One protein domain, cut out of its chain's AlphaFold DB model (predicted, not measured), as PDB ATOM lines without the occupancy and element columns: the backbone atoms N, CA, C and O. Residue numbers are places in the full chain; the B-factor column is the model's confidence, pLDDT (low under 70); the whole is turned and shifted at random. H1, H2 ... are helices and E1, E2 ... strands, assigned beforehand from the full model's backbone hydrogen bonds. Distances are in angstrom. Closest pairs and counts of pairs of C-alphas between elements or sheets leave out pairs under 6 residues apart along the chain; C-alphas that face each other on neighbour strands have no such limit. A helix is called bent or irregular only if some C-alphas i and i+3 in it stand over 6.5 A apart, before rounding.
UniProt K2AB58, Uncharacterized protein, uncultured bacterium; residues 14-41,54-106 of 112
ATOM      1  N   ILE A  14     263.351 204.368 268.670       93.56
ATOM      2  CA  ILE A  14     262.005 203.897 268.344       93.56
ATOM      3  C   ILE A  14     261.047 204.549 269.342       93.56
ATOM      4  O   ILE A  14     261.309 204.498 270.534       93.56
ATOM      5  N   TYR A  15     259.957 205.157 268.889       90.81
ATOM      6  CA  TYR A  15     258.985 205.860 269.738       90.81
ATOM      7  C   TYR A  15     257.585 205.296 269.520       90.81
ATOM      8  O   TYR A  15     257.162 205.109 268.387       90.81
ATOM      9  N   SER A  16     256.829 205.042 270.584       85.69
ATOM     10  CA  SER A  16     255.482 204.467 270.449       85.69
ATOM     11  C   SER A  16     254.392 205.512 270.207       85.69
ATOM     12  O   SER A  16     253.315 205.165 269.726       85.69
ATOM     13  N   THR A  17     254.660 206.780 270.522       88.56
ATOM     14  CA  THR A  17     253.722 207.901 270.375       88.56
ATOM     15  C   THR A  17     254.452 209.150 269.886       88.56
ATOM     16  O   THR A  17     255.659 209.294 270.094       88.56
ATOM     17  N   ASP A  18     253.725 210.070 269.242       87.75
ATOM     18  CA  ASP A  18     254.296 211.367 268.859       87.75
ATOM     19  C   ASP A  18     254.663 212.208 270.105       87.75
ATOM     20  O   ASP A  18     255.682 212.889 270.097       87.75
ATOM     21  N   ASP A  19     253.932 212.079 271.221       89.00
ATOM     22  CA  ASP A  19     254.267 212.757 272.489       89.00
ATOM     23  C   ASP A  19     255.584 212.250 273.106       89.00
ATOM     24  O   ASP A  19     256.392 213.032 273.620       89.00
ATOM     25  N   GLY A  20     255.827 210.934 273.035       87.88
ATOM     26  CA  GLY A  20     257.084 210.328 273.477       87.88
ATOM     27  C   GLY A  20     258.261 210.802 272.625       87.88
ATOM     28  O   GLY A  20     259.332 211.111 273.150       87.88
ATOM     29  N   LEU A  21     258.031 210.963 271.318       90.06
ATOM     30  CA  LEU A  21     259.010 211.535 270.405       90.06
ATOM     31  C   LEU A  21     259.334 213.000 270.738       90.06
ATOM     32  O   LEU A  21     260.510 213.346 270.841       90.06
ATOM     33  N   GLU A  22     258.328 213.856 270.920       91.06
ATOM     34  CA  GLU A  22     258.546 215.272 271.257       91.06
ATOM     35  C   GLU A  22     259.308 215.428 272.582       91.06
ATOM     36  O   GLU A  22     260.234 216.239 272.690       91.06
ATOM     37  N   SER A  23     258.993 214.587 273.569       90.19
ATOM     38  CA  SER A  23     259.701 214.556 274.853       90.19
ATOM     39  C   SER A  23     261.168 214.134 274.688       90.19
ATOM     40  O   SER A  23     262.067 214.808 275.196       90.19
ATOM     41  N   ALA A  24     261.439 213.084 273.905       90.38
ATOM     42  CA  ALA A  24     262.800 212.643 273.597       90.38
ATOM     43  C   ALA A  24     263.613 213.716 272.855       90.38
ATOM     44  O   ALA A  24     264.783 213.947 273.172       90.38
ATOM     45  N   ILE A  25     262.992 214.424 271.907       91.69
ATOM     46  CA  ILE A  25     263.610 215.564 271.217       91.69
ATOM     47  C   ILE A  25     263.953 216.671 272.220       91.69
ATOM     48  O   ILE A  25     265.041 217.245 272.152       91.69
ATOM     49  N   ALA A  26     263.060 216.981 273.163       91.38
ATOM     50  CA  ALA A  26     263.300 218.006 274.174       91.38
ATOM     51  C   ALA A  26     264.480 217.656 275.099       91.38
ATOM     52  O   ALA A  26     265.349 218.510 275.310       91.38
ATOM     53  N   ILE A  27     264.548 216.410 275.584       91.38
ATOM     54  CA  ILE A  27     265.654 215.888 276.408       91.38
ATOM     55  C   ILE A  27     266.972 215.963 275.631       91.38
ATOM     56  O   ILE A  27     267.945 216.563 276.093       91.38
ATOM     57  N   PHE A  28     266.986 215.448 274.401       91.75
ATOM     58  CA  PHE A  28     268.167 215.473 273.542       91.75
ATOM     59  C   PHE A  28     268.656 216.898 273.256       91.75
ATOM     60  O   PHE A  28     269.853 217.183 273.328       91.75
ATOM     61  N   ASN A  29     267.736 217.823 272.979       90.75
ATOM     62  CA  ASN A  29     268.060 219.227 272.750       90.75
ATOM     63  C   ASN A  29     268.622 219.906 274.008       90.75
ATOM     64  O   ASN A  29     269.467 220.795 273.892       90.75
ATOM     65  N   ALA A  30     268.147 219.538 275.202       89.56
ATOM     66  CA  ALA A  30     268.704 220.028 276.458       89.56
ATOM     67  C   ALA A  30     270.147 219.546 276.638       89.56
ATOM     68  O   ALA A  30     271.039 220.383 276.780       89.56
ATOM     69  N   TRP A  31     270.383 218.245 276.481       90.06
ATOM     70  CA  TRP A  31     271.719 217.653 276.544       90.06
ATOM     71  C   TRP A  31     272.688 218.270 275.520       90.06
ATOM     72  O   TRP A  31     273.795 218.678 275.867       90.06
ATOM     73  N   CYS A  32     272.255 218.458 274.267       88.25
ATOM     74  CA  CYS A  32     273.081 219.098 273.237       88.25
ATOM     75  C   CYS A  32     273.491 220.527 273.615       88.25
ATOM     76  O   CYS A  32     274.611 220.944 273.321       88.25
ATOM     77  N   ARG A  33     272.603 221.298 274.262       85.44
ATOM     78  CA  ARG A  33     272.931 222.658 274.723       85.44
ATOM     79  C   ARG A  33     273.992 222.641 275.811       85.44
ATOM     80  O   ARG A  33     274.873 223.492 275.770       85.44
ATOM     81  N   GLU A  34     273.938 221.695 276.739       84.75
ATOM     82  CA  GLU A  34     274.944 221.557 277.796       84.75
ATOM     83  C   GLU A  34     276.317 221.212 277.210       84.75
ATOM     84  O   GLU A  34     277.299 221.915 277.473       84.75
ATOM     85  N   ILE A  35     276.370 220.219 276.318       80.88
ATOM     86  CA  ILE A  35     277.603 219.820 275.629       80.88
ATOM     87  C   ILE A  35     278.190 220.986 274.824       80.88
ATOM     88  O   ILE A  35     279.352 221.349 275.014       80.88
ATOM     89  N   LEU A  36     277.383 221.639 273.983       73.38
ATOM     90  CA  LEU A  36     277.851 222.757 273.160       73.38
ATOM     91  C   LEU A  36     278.212 223.993 273.991       73.38
ATOM     92  O   LEU A  36     279.125 224.726 273.620       73.38
ATOM     93  N   SER A  37     277.545 224.231 275.123       69.12
ATOM     94  CA  SER A  37     277.924 225.317 276.038       69.12
ATOM     95  C   SER A  37     279.292 225.085 276.682       69.12
ATOM     96  O   SER A  37     280.011 226.045 276.945       69.12
ATOM     97  N   THR A  38     279.673 223.819 276.864       62.53
ATOM     98  CA  THR A  38     280.973 223.416 277.412       62.53
ATOM     99  C   THR A  38     282.078 223.479 276.349       62.53
ATOM    100  O   THR A  38     283.223 223.790 276.668       62.53
ATOM    101  N   GLU A  39     281.746 223.256 275.071       58.91
ATOM    102  CA  GLU A  39     282.669 223.455 273.940       58.91
ATOM    103  C   GLU A  39     282.862 224.943 273.571       58.91
ATOM    104  O   GLU A  39     283.926 225.329 273.087       58.91
ATOM    105  N   HIS A  40     281.873 225.804 273.837       46.91
ATOM    106  CA  HIS A  40     281.927 227.247 273.579       46.91
ATOM    107  C   HIS A  40     282.464 228.058 274.775       46.91
ATOM    108  O   HIS A  40     281.752 228.869 275.370       46.91
ATOM    109  N   VAL A  41     283.768 227.960 275.048       40.97
ATOM    110  CA  VAL A  41     284.502 229.034 275.751       40.97
ATOM    111  C   VAL A  41     285.120 229.987 274.729       40.97
ATOM    112  O   VAL A  41     286.318 230.185 274.702       40.97
ATOM    113  N   LEU A  54     272.220 225.307 264.897       60.78
ATOM    114  CA  LEU A  54     272.490 224.315 265.922       60.78
ATOM    115  C   LEU A  54     272.789 223.021 265.171       60.78
ATOM    116  O   LEU A  54     271.988 222.589 264.347       60.78
ATOM    117  N   GLY A  55     273.985 222.471 265.370       82.75
ATOM    118  CA  GLY A  55     274.462 221.296 264.647       82.75
ATOM    119  C   GLY A  55     273.728 220.014 265.031       82.75
ATOM    120  O   GLY A  55     274.269 218.946 264.816       82.75
ATOM    121  N   TYR A  56     272.545 220.092 265.633       89.00
ATOM    122  CA  TYR A  56     271.786 218.952 266.113       89.00
ATOM    123  C   TYR A  56     270.321 219.041 265.709       89.00
ATOM    124  O   TYR A  56     269.810 220.113 265.378       89.00
ATOM    125  N   GLY A  57     269.641 217.904 265.744       89.69
ATOM    126  CA  GLY A  57     268.224 217.826 265.440       89.69
ATOM    127  C   GLY A  57     267.722 216.395 265.403       89.69
ATOM    128  O   GLY A  57     268.344 215.481 265.941       89.69
ATOM    129  N   PHE A  58     266.583 216.225 264.744       91.50
ATOM    130  CA  PHE A  58     265.895 214.952 264.631       91.50
ATOM    131  C   PHE A  58     265.482 214.683 263.182       91.50
ATOM    132  O   PHE A  58     265.050 215.594 262.472       91.50
ATOM    133  N   VAL A  59     265.596 213.428 262.753       91.19
ATOM    134  CA  VAL A  59     265.113 212.931 261.462       91.19
ATOM    135  C   VAL A  59     264.119 211.801 261.711       91.19
ATOM    136  O   VAL A  59     264.488 210.744 262.215       91.19
ATOM    137  N   LYS A  60     262.855 212.007 261.322       89.50
ATOM    138  CA  LYS A  60     261.819 210.965 261.380       89.50
ATOM    139  C   LYS A  60     262.062 209.950 260.262       89.50
ATOM    140  O   LYS A  60     262.152 210.327 259.093       89.50
ATOM    141  N   THR A  61     262.129 208.668 260.602       85.94
ATOM    142  CA  THR A  61     262.117 207.561 259.637       85.94
ATOM    143  C   THR A  61     260.761 206.850 259.674       85.94
ATOM    144  O   THR A  61     259.886 207.159 260.484       85.94
ATOM    145  N   LYS A  62     260.519 205.931 258.732       83.88
ATOM    146  CA  LYS A  62     259.248 205.186 258.676       83.88
ATOM    147  C   LYS A  62     259.082 204.295 259.918       83.88
ATOM    148  O   LYS A  62     260.067 203.910 260.538       83.88
ATOM    149  N   ASN A  63     257.846 203.909 260.231       85.12
ATOM    150  CA  ASN A  63     257.525 202.926 261.273       85.12
ATOM    151  C   ASN A  63     258.035 203.310 262.670       85.12
ATOM    152  O   ASN A  63     258.804 202.553 263.258       85.12
ATOM    153  N   HIS A  64     257.604 204.462 263.200       88.38
ATOM    154  CA  HIS A  64     257.843 204.802 264.611       88.38
ATOM    155  C   HIS A  64     259.329 204.824 264.997       88.38
ATOM    156  O   HIS A  64     259.706 204.543 266.126       88.38
ATOM    157  N   SER A  65     260.189 205.132 264.028       91.06
ATOM    158  CA  SER A  65     261.630 205.202 264.220       91.06
ATOM    159  C   SER A  65     262.150 206.565 263.799       91.06
ATOM    160  O   SER A  65     261.489 207.309 263.062       91.06
ATOM    161  N   GLY A  66     263.317 206.923 264.306       92.19
ATOM    162  CA  GLY A  66     263.992 208.139 263.906       92.19
ATOM    163  C   GLY A  66     265.411 208.205 264.428       92.19
ATOM    164  O   GLY A  66     265.913 207.280 265.068       92.19
ATOM    165  N   GLU A  67     266.054 209.320 264.124       94.06
ATOM    166  CA  GLU A  67     267.443 209.566 264.463       94.06
ATOM    167  C   GLU A  67     267.593 210.942 265.104       94.06
ATOM    168  O   GLU A  67     267.278 211.960 264.485       94.06
ATOM    169  N   LEU A  68     268.094 210.969 266.336       93.19
ATOM    170  CA  LEU A  68     268.569 212.183 266.993       93.19
ATOM    171  C   LEU A  68     270.043 212.355 266.630       93.19
ATOM    172  O   LEU A  68     270.826 211.426 266.813       93.19
ATOM    173  N   PHE A  69     270.439 213.508 266.099       93.00
ATOM    174  CA  PHE A  69     271.819 213.724 265.661       93.00
ATOM    175  C   PHE A  69     272.428 214.995 266.241       93.00
ATOM    176  O   PHE A  69     271.716 215.969 266.455       93.00
ATOM    177  N   LEU A  70     273.748 214.996 266.440       91.12
ATOM    178  CA  LEU A  70     274.567 216.139 266.854       91.12
ATOM    179  C   LEU A  70     275.881 216.143 266.063       91.12
ATOM    180  O   LEU A  70     276.562 215.129 265.950       91.12
ATOM    181  N   ILE A  71     276.251 217.304 265.536       88.62
ATOM    182  CA  ILE A  71     277.518 217.581 264.873       88.62
ATOM    183  C   ILE A  71     278.431 218.269 265.885       88.62
ATOM    184  O   ILE A  71     278.105 219.355 266.366       88.62
ATOM    185  N   SER A  72     279.580 217.659 266.159       82.94
ATOM    186  CA  SER A  72     280.625 218.217 267.019       82.94
ATOM    187  C   SER A  72     281.963 218.279 266.280       82.94
ATOM    188  O   SER A  72     282.169 217.656 265.239       82.94
ATOM    189  N   SER A  73     282.881 219.069 266.829       81.00
ATOM    190  CA  SER A  73     284.298 219.068 266.462       81.00
ATOM    191  C   SER A  73     285.087 217.912 267.091       81.00
ATOM    192  O   SER A  73     286.246 217.705 266.741       81.00
ATOM    193  N   ARG A  74     284.477 217.161 268.016       81.56
ATOM    194  CA  ARG A  74     285.089 216.048 268.746       81.56
ATOM    195  C   ARG A  74     284.277 214.761 268.571       81.56
ATOM    196  O   ARG A  74     283.059 214.836 268.390       81.56
ATOM    197  N   PRO A  75     284.930 213.588 268.617       84.06
ATOM    198  CA  PRO A  75     284.220 212.318 268.617       84.06
ATOM    199  C   PRO A  75     283.489 212.109 269.951       84.06
ATOM    200  O   PRO A  75     283.896 212.645 270.983       84.06
ATOM    201  N   PHE A  76     282.433 211.296 269.927       83.31
ATOM    202  CA  PHE A  76     281.722 210.850 271.126       83.31
ATOM    203  C   PHE A  76     281.985 209.374 271.390       83.31
ATOM    204  O   PHE A  76     281.879 208.538 270.490       83.31
ATOM    205  N   GLU A  77     282.257 209.053 272.649       81.19
ATOM    206  CA  GLU A  77     282.373 207.678 273.120       81.19
ATOM    207  C   GLU A  77     281.057 207.199 273.741       81.19
ATOM    208  O   GLU A  77     280.289 207.982 274.302       81.19
ATOM    209  N   GLY A  78     280.799 205.890 273.681       77.31
ATOM    210  CA  GLY A  78     279.532 205.310 274.141       77.31
ATOM    211  C   GLY A  78     279.218 205.583 275.618       77.31
ATOM    212  O   GLY A  78     278.059 205.796 275.965       77.31
ATOM    213  N   TRP A  79     280.231 205.654 276.490       81.62
ATOM    214  CA  TRP A  79     280.024 205.942 277.915       81.62
ATOM    215  C   TRP A  79     279.521 207.371 278.165       81.62
ATOM    216  O   TRP A  79     278.757 207.589 279.103       81.62
ATOM    217  N   MET A  80     279.873 208.332 277.300       81.81
ATOM    218  CA  MET A  80     279.396 209.722 277.387       81.81
ATOM    219  C   MET A  80     277.892 209.826 277.118       81.81
ATOM    220  O   MET A  80     277.244 210.785 277.534       81.81
ATOM    221  N   LEU A  81     277.340 208.834 276.419       87.88
ATOM    222  CA  LEU A  81     275.932 208.760 276.055       87.88
ATOM    223  C   LEU A  81     275.102 208.025 277.106       87.88
ATOM    224  O   LEU A  81     273.884 208.041 277.003       87.88
ATOM    225  N   HIS A  82     275.718 207.387 278.106       86.75
ATOM    226  CA  HIS A  82     275.000 206.522 279.044       86.75
ATOM    227  C   HIS A  82     273.870 207.253 279.780       86.75
ATOM    228  O   HIS A  82     272.753 206.746 279.835       86.75
ATOM    229  N   LEU A  83     274.145 208.453 280.303       87.38
ATOM    230  CA  LEU A  83     273.131 209.259 280.992       87.38
ATOM    231  C   LEU A  83     272.037 209.729 280.031       87.38
ATOM    232  O   LEU A  83     270.865 209.584 280.340       87.38
ATOM    233  N   LEU A  84     272.416 210.183 278.834       90.19
ATOM    234  CA  LEU A  84     271.457 210.582 277.806       90.19
ATOM    235  C   LEU A  84     270.548 209.419 277.393       90.19
ATOM    236  O   LEU A  84     269.340 209.590 277.318       90.19
ATOM    237  N   VAL A  85     271.109 208.240 277.120       90.62
ATOM    238  CA  VAL A  85     270.335 207.048 276.750       90.62
ATOM    239  C   VAL A  85     269.403 206.661 277.887       90.62
ATOM    240  O   VAL A  85     268.232 206.409 277.637       90.62
ATOM    241  N   LYS A  86     269.882 206.689 279.134       90.19
ATOM    242  CA  LYS A  86     269.037 206.432 280.298       90.19
ATOM    243  C   LYS A  86     267.879 207.428 280.386       90.19
ATOM    244  O   LYS A  86     266.757 206.991 280.586       90.19
ATOM    245  N   ASP A  87     268.131 208.722 280.206       89.06
ATOM    246  CA  ASP A  87     267.088 209.754 280.263       89.06
ATOM    247  C   ASP A  87     266.098 209.644 279.091       89.06
ATOM    248  O   ASP A  87     264.916 209.926 279.257       89.06
ATOM    249  N   LEU A  88     266.559 209.200 277.917       89.06
ATOM    250  CA  LEU A  88     265.705 208.938 276.754       89.06
ATOM    251  C   LEU A  88     264.831 207.688 276.942       89.06
ATOM    252  O   LEU A  88     263.676 207.684 276.524       89.06
ATOM    253  N   GLU A  89     265.370 206.631 277.550       88.19
ATOM    254  CA  GLU A  89     264.633 205.388 277.819       88.19
ATOM    255  C   GLU A  89     263.803 205.440 279.109       88.19
ATOM    256  O   GLU A  89     262.907 204.613 279.315       88.19
ATOM    257  N   MET A  90     264.068 206.415 279.979       73.12
ATOM    258  CA  MET A  90     263.259 206.675 281.162       73.12
ATOM    259  C   MET A  90     261.830 207.060 280.767       73.12
ATOM    260  O   MET A  90     261.576 207.661 279.726       73.12
ATOM    261  N   ASP A  91     260.876 206.627 281.588       65.56
ATOM    262  CA  ASP A  91     259.431 206.747 281.358       65.56
ATOM    263  C   ASP A  91     258.892 205.998 280.118       65.56
ATOM    264  O   ASP A  91     257.708 206.105 279.800       65.56
ATOM    265  N   GLY A  92     259.716 205.181 279.440       70.81
ATOM    266  CA  GLY A  92     259.293 204.360 278.296       70.81
ATOM    267  C   GLY A  92     258.927 205.174 277.051       70.81
ATOM    268  O   GLY A  92     258.182 204.695 276.195       70.81
ATOM    269  N   LEU A  93     259.424 206.412 276.961       75.94
ATOM    270  CA  LEU A  93     259.085 207.363 275.901       75.94
ATOM    271  C   LEU A  93     259.639 206.912 274.549       75.94
ATOM    272  O   LEU A  93     258.937 206.967 273.533       75.94
ATOM    273  N   VAL A  94     260.891 206.445 274.551       86.00
ATOM    274  CA  VAL A  94     261.566 205.875 273.387       86.00
ATOM    275  C   VAL A  94     262.444 204.689 273.776       86.00
ATOM    276  O   VAL A  94     262.931 204.596 274.896       86.00
ATOM    277  N   HIS A  95     262.680 203.794 272.823       90.94
ATOM    278  CA  HIS A  95     263.689 202.747 272.910       90.94
ATOM    279  C   HIS A  95     264.925 203.134 272.115       90.94
ATOM    280  O   HIS A  95     264.836 203.454 270.923       90.94
ATOM    281  N   PHE A  96     266.085 203.054 272.756       89.19
ATOM    282  CA  PHE A  96     267.360 203.222 272.086       89.19
ATOM    283  C   PHE A  96     267.727 201.940 271.334       89.19
ATOM    284  O   PHE A  96     267.629 200.831 271.853       89.19
ATOM    285  N   LYS A  97     268.163 202.087 270.081       90.12
ATOM    286  CA  LYS A  97     268.528 200.948 269.230       90.12
ATOM    287  C   LYS A  97     270.031 200.834 269.025       90.12
ATOM    288  O   LYS A  97     270.593 199.750 269.139       90.12
ATOM    289  N   ALA A  98     270.660 201.934 268.633       89.19
ATOM    290  CA  ALA A  98     272.070 201.976 268.279       89.19
ATOM    291  C   ALA A  98     272.557 203.423 268.236       89.19
ATOM    292  O   ALA A  98     271.770 204.345 268.016       89.19
ATOM    293  N   PHE A  99     273.870 203.615 268.370       92.44
ATOM    294  CA  PHE A  99     274.508 204.887 268.055       92.44
ATOM    295  C   PHE A  99     275.600 204.711 267.005       92.44
ATOM    296  O   PHE A  99     276.165 203.631 266.841       92.44
ATOM    297  N   SER A 100     275.913 205.797 266.308       90.81
ATOM    298  CA  SER A 100     277.096 205.907 265.459       90.81
ATOM    299  C   SER A 100     277.709 207.296 265.600       90.81
ATOM    300  O   SER A 100     277.010 208.255 265.928       90.81
ATOM    301  N   CYS A 101     279.020 207.402 265.391       90.56
ATOM    302  CA  CYS A 101     279.732 208.678 265.414       90.56
ATOM    303  C   CYS A 101     280.771 208.763 264.281       90.56
ATOM    304  O   CYS A 101     281.970 208.831 264.552       90.56
ATOM    305  N   PRO A 102     280.358 208.678 263.000       87.06
ATOM    306  CA  PRO A 102     281.290 208.810 261.888       87.06
ATOM    307  C   PRO A 102     281.891 210.217 261.809       87.06
ATOM    308  O   PRO A 102     281.233 211.222 262.099       87.06
ATOM    309  N   GLU A 103     283.134 210.268 261.342       87.75
ATOM    310  CA  GLU A 103     283.753 211.494 260.858       87.75
ATOM    311  C   GLU A 103     283.006 212.004 259.616       87.75
ATOM    312  O   GLU A 103     282.633 211.236 258.727       87.75
ATOM    313  N   ILE A 104     282.773 213.311 259.562       84.38
ATOM    314  CA  ILE A 104     282.219 214.020 258.418       84.38
ATOM    315  C   ILE A 104     283.217 215.100 257.988       84.38
ATOM    316  O   ILE A 104     283.615 215.968 258.765       84.38
ATOM    317  N   VAL A 105     283.624 215.047 256.723       70.88
ATOM    318  CA  VAL A 105     284.497 216.058 256.126       70.88
ATOM    319  C   VAL A 105     283.612 217.180 255.591       70.88
ATOM    320  O   VAL A 105     282.787 216.958 254.700       70.88
ATOM    321  N   GLU A 106     283.749 218.399 256.120       61.50
ATOM    322  CA  GLU A 106     283.213 219.574 255.429       61.50
ATOM    323  C   GLU A 106     284.055 219.787 254.172       61.50
ATOM    324  O   GLU A 106     285.139 220.362 254.240       61.50
TER     325      GLU A 106
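Overview. This is residues 14 to 41 and 54 to 106 of the 112 residues of an uncharacterized protein of uncultured bacterium (UniProt K2AB58). Two helices, H1 and H2, lie side by side and run opposite ways; H1 packs over a hairpin of two strands, E1 and E2, while E3 packs on H2 and passes near E2 without pairing with it. E4 continues from E3 as a short arm at one end of the domain, bent away from E3's direction. The printed part has 81 residues, with two named helices and four named strands in the order H1 E1 E2 H2 E3 E4, and its class is mixed, helices and strands. The one sheet has the order E1 - E2 and is antiparallel. The whole is compact, with a radius of gyration of the C-alphas of 12.8 A, and its elongated outline spans 37 by 23 by 22 A.

Along the chain. Begin with the sheet: E1 is residues 56 to 61, 16.3 A long, and E2 is residues 65 to 72, 23.2 A long. Find C-alpha 18 at (254.296, 211.367, 268.859); from there H1, residues 18 to 39, runs 31.3 A to C-alpha 39 at (282.669, 223.455, 273.940). H2, residues 78 to 92, spans 20.7 A and is irregular, with C-alphas 88 and 91 lying 8.1 A apart. E3 is residues 94 to 100, 17.4 A long, and E4 is residues 103 to 105, 6.6 A long, ending with C-alpha 105 at (284.497, 216.058, 256.126).

Arrangement. Look first at the hairpin E1 and E2, antiparallel at 157 degrees, where N 57 and O 69 are 2.9 A apart and N 59 and O 67 are 2.8 A apart, both within hydrogen-bond range. From H1, the closest C-alphas to E1 are those of Ile 25 and Phe 58, 7.0 A apart, and to E2 those of Cys 32 and Leu 70, 7.2 A apart. H1 and H2 touch, closest at the C-alphas of Ala 24 and Leu 88, 5.7 A apart. They run opposite ways at a shallow tilt of 28 degrees. Each O i to N i+4 pair in H1 is within hydrogen-bond range, against 6 of 11 in H2. The closest C-alphas of H2 and E3 are those of Glu 89 and His 95, 5.7 A apart. E2 and E3 are near each other, with 11 pairs of C-alphas within 10 A. E3 and E4 pair with no named strand, but residues 14 to 15 pair antiparallel with residues 94 to 95 of E3. E3 runs on into E4 across a break of 2 residues, at 63 degrees. E4 and H1 are apart, as are E1 and E3.

Size, cuts and confidence. The two farthest C-alphas, those of Val 41 and Asn 63, are 40.2 A apart. Residues 42 to 53 are not printed, and C-alphas 41 and 54 are 16.2 A apart across this cut, which falls in the link from H1 to E1. The links that are printed whole are tight. The mean pLDDT of the printed part is 84.2, and residues 37 to 41, 54, 91 and 106 are under 70.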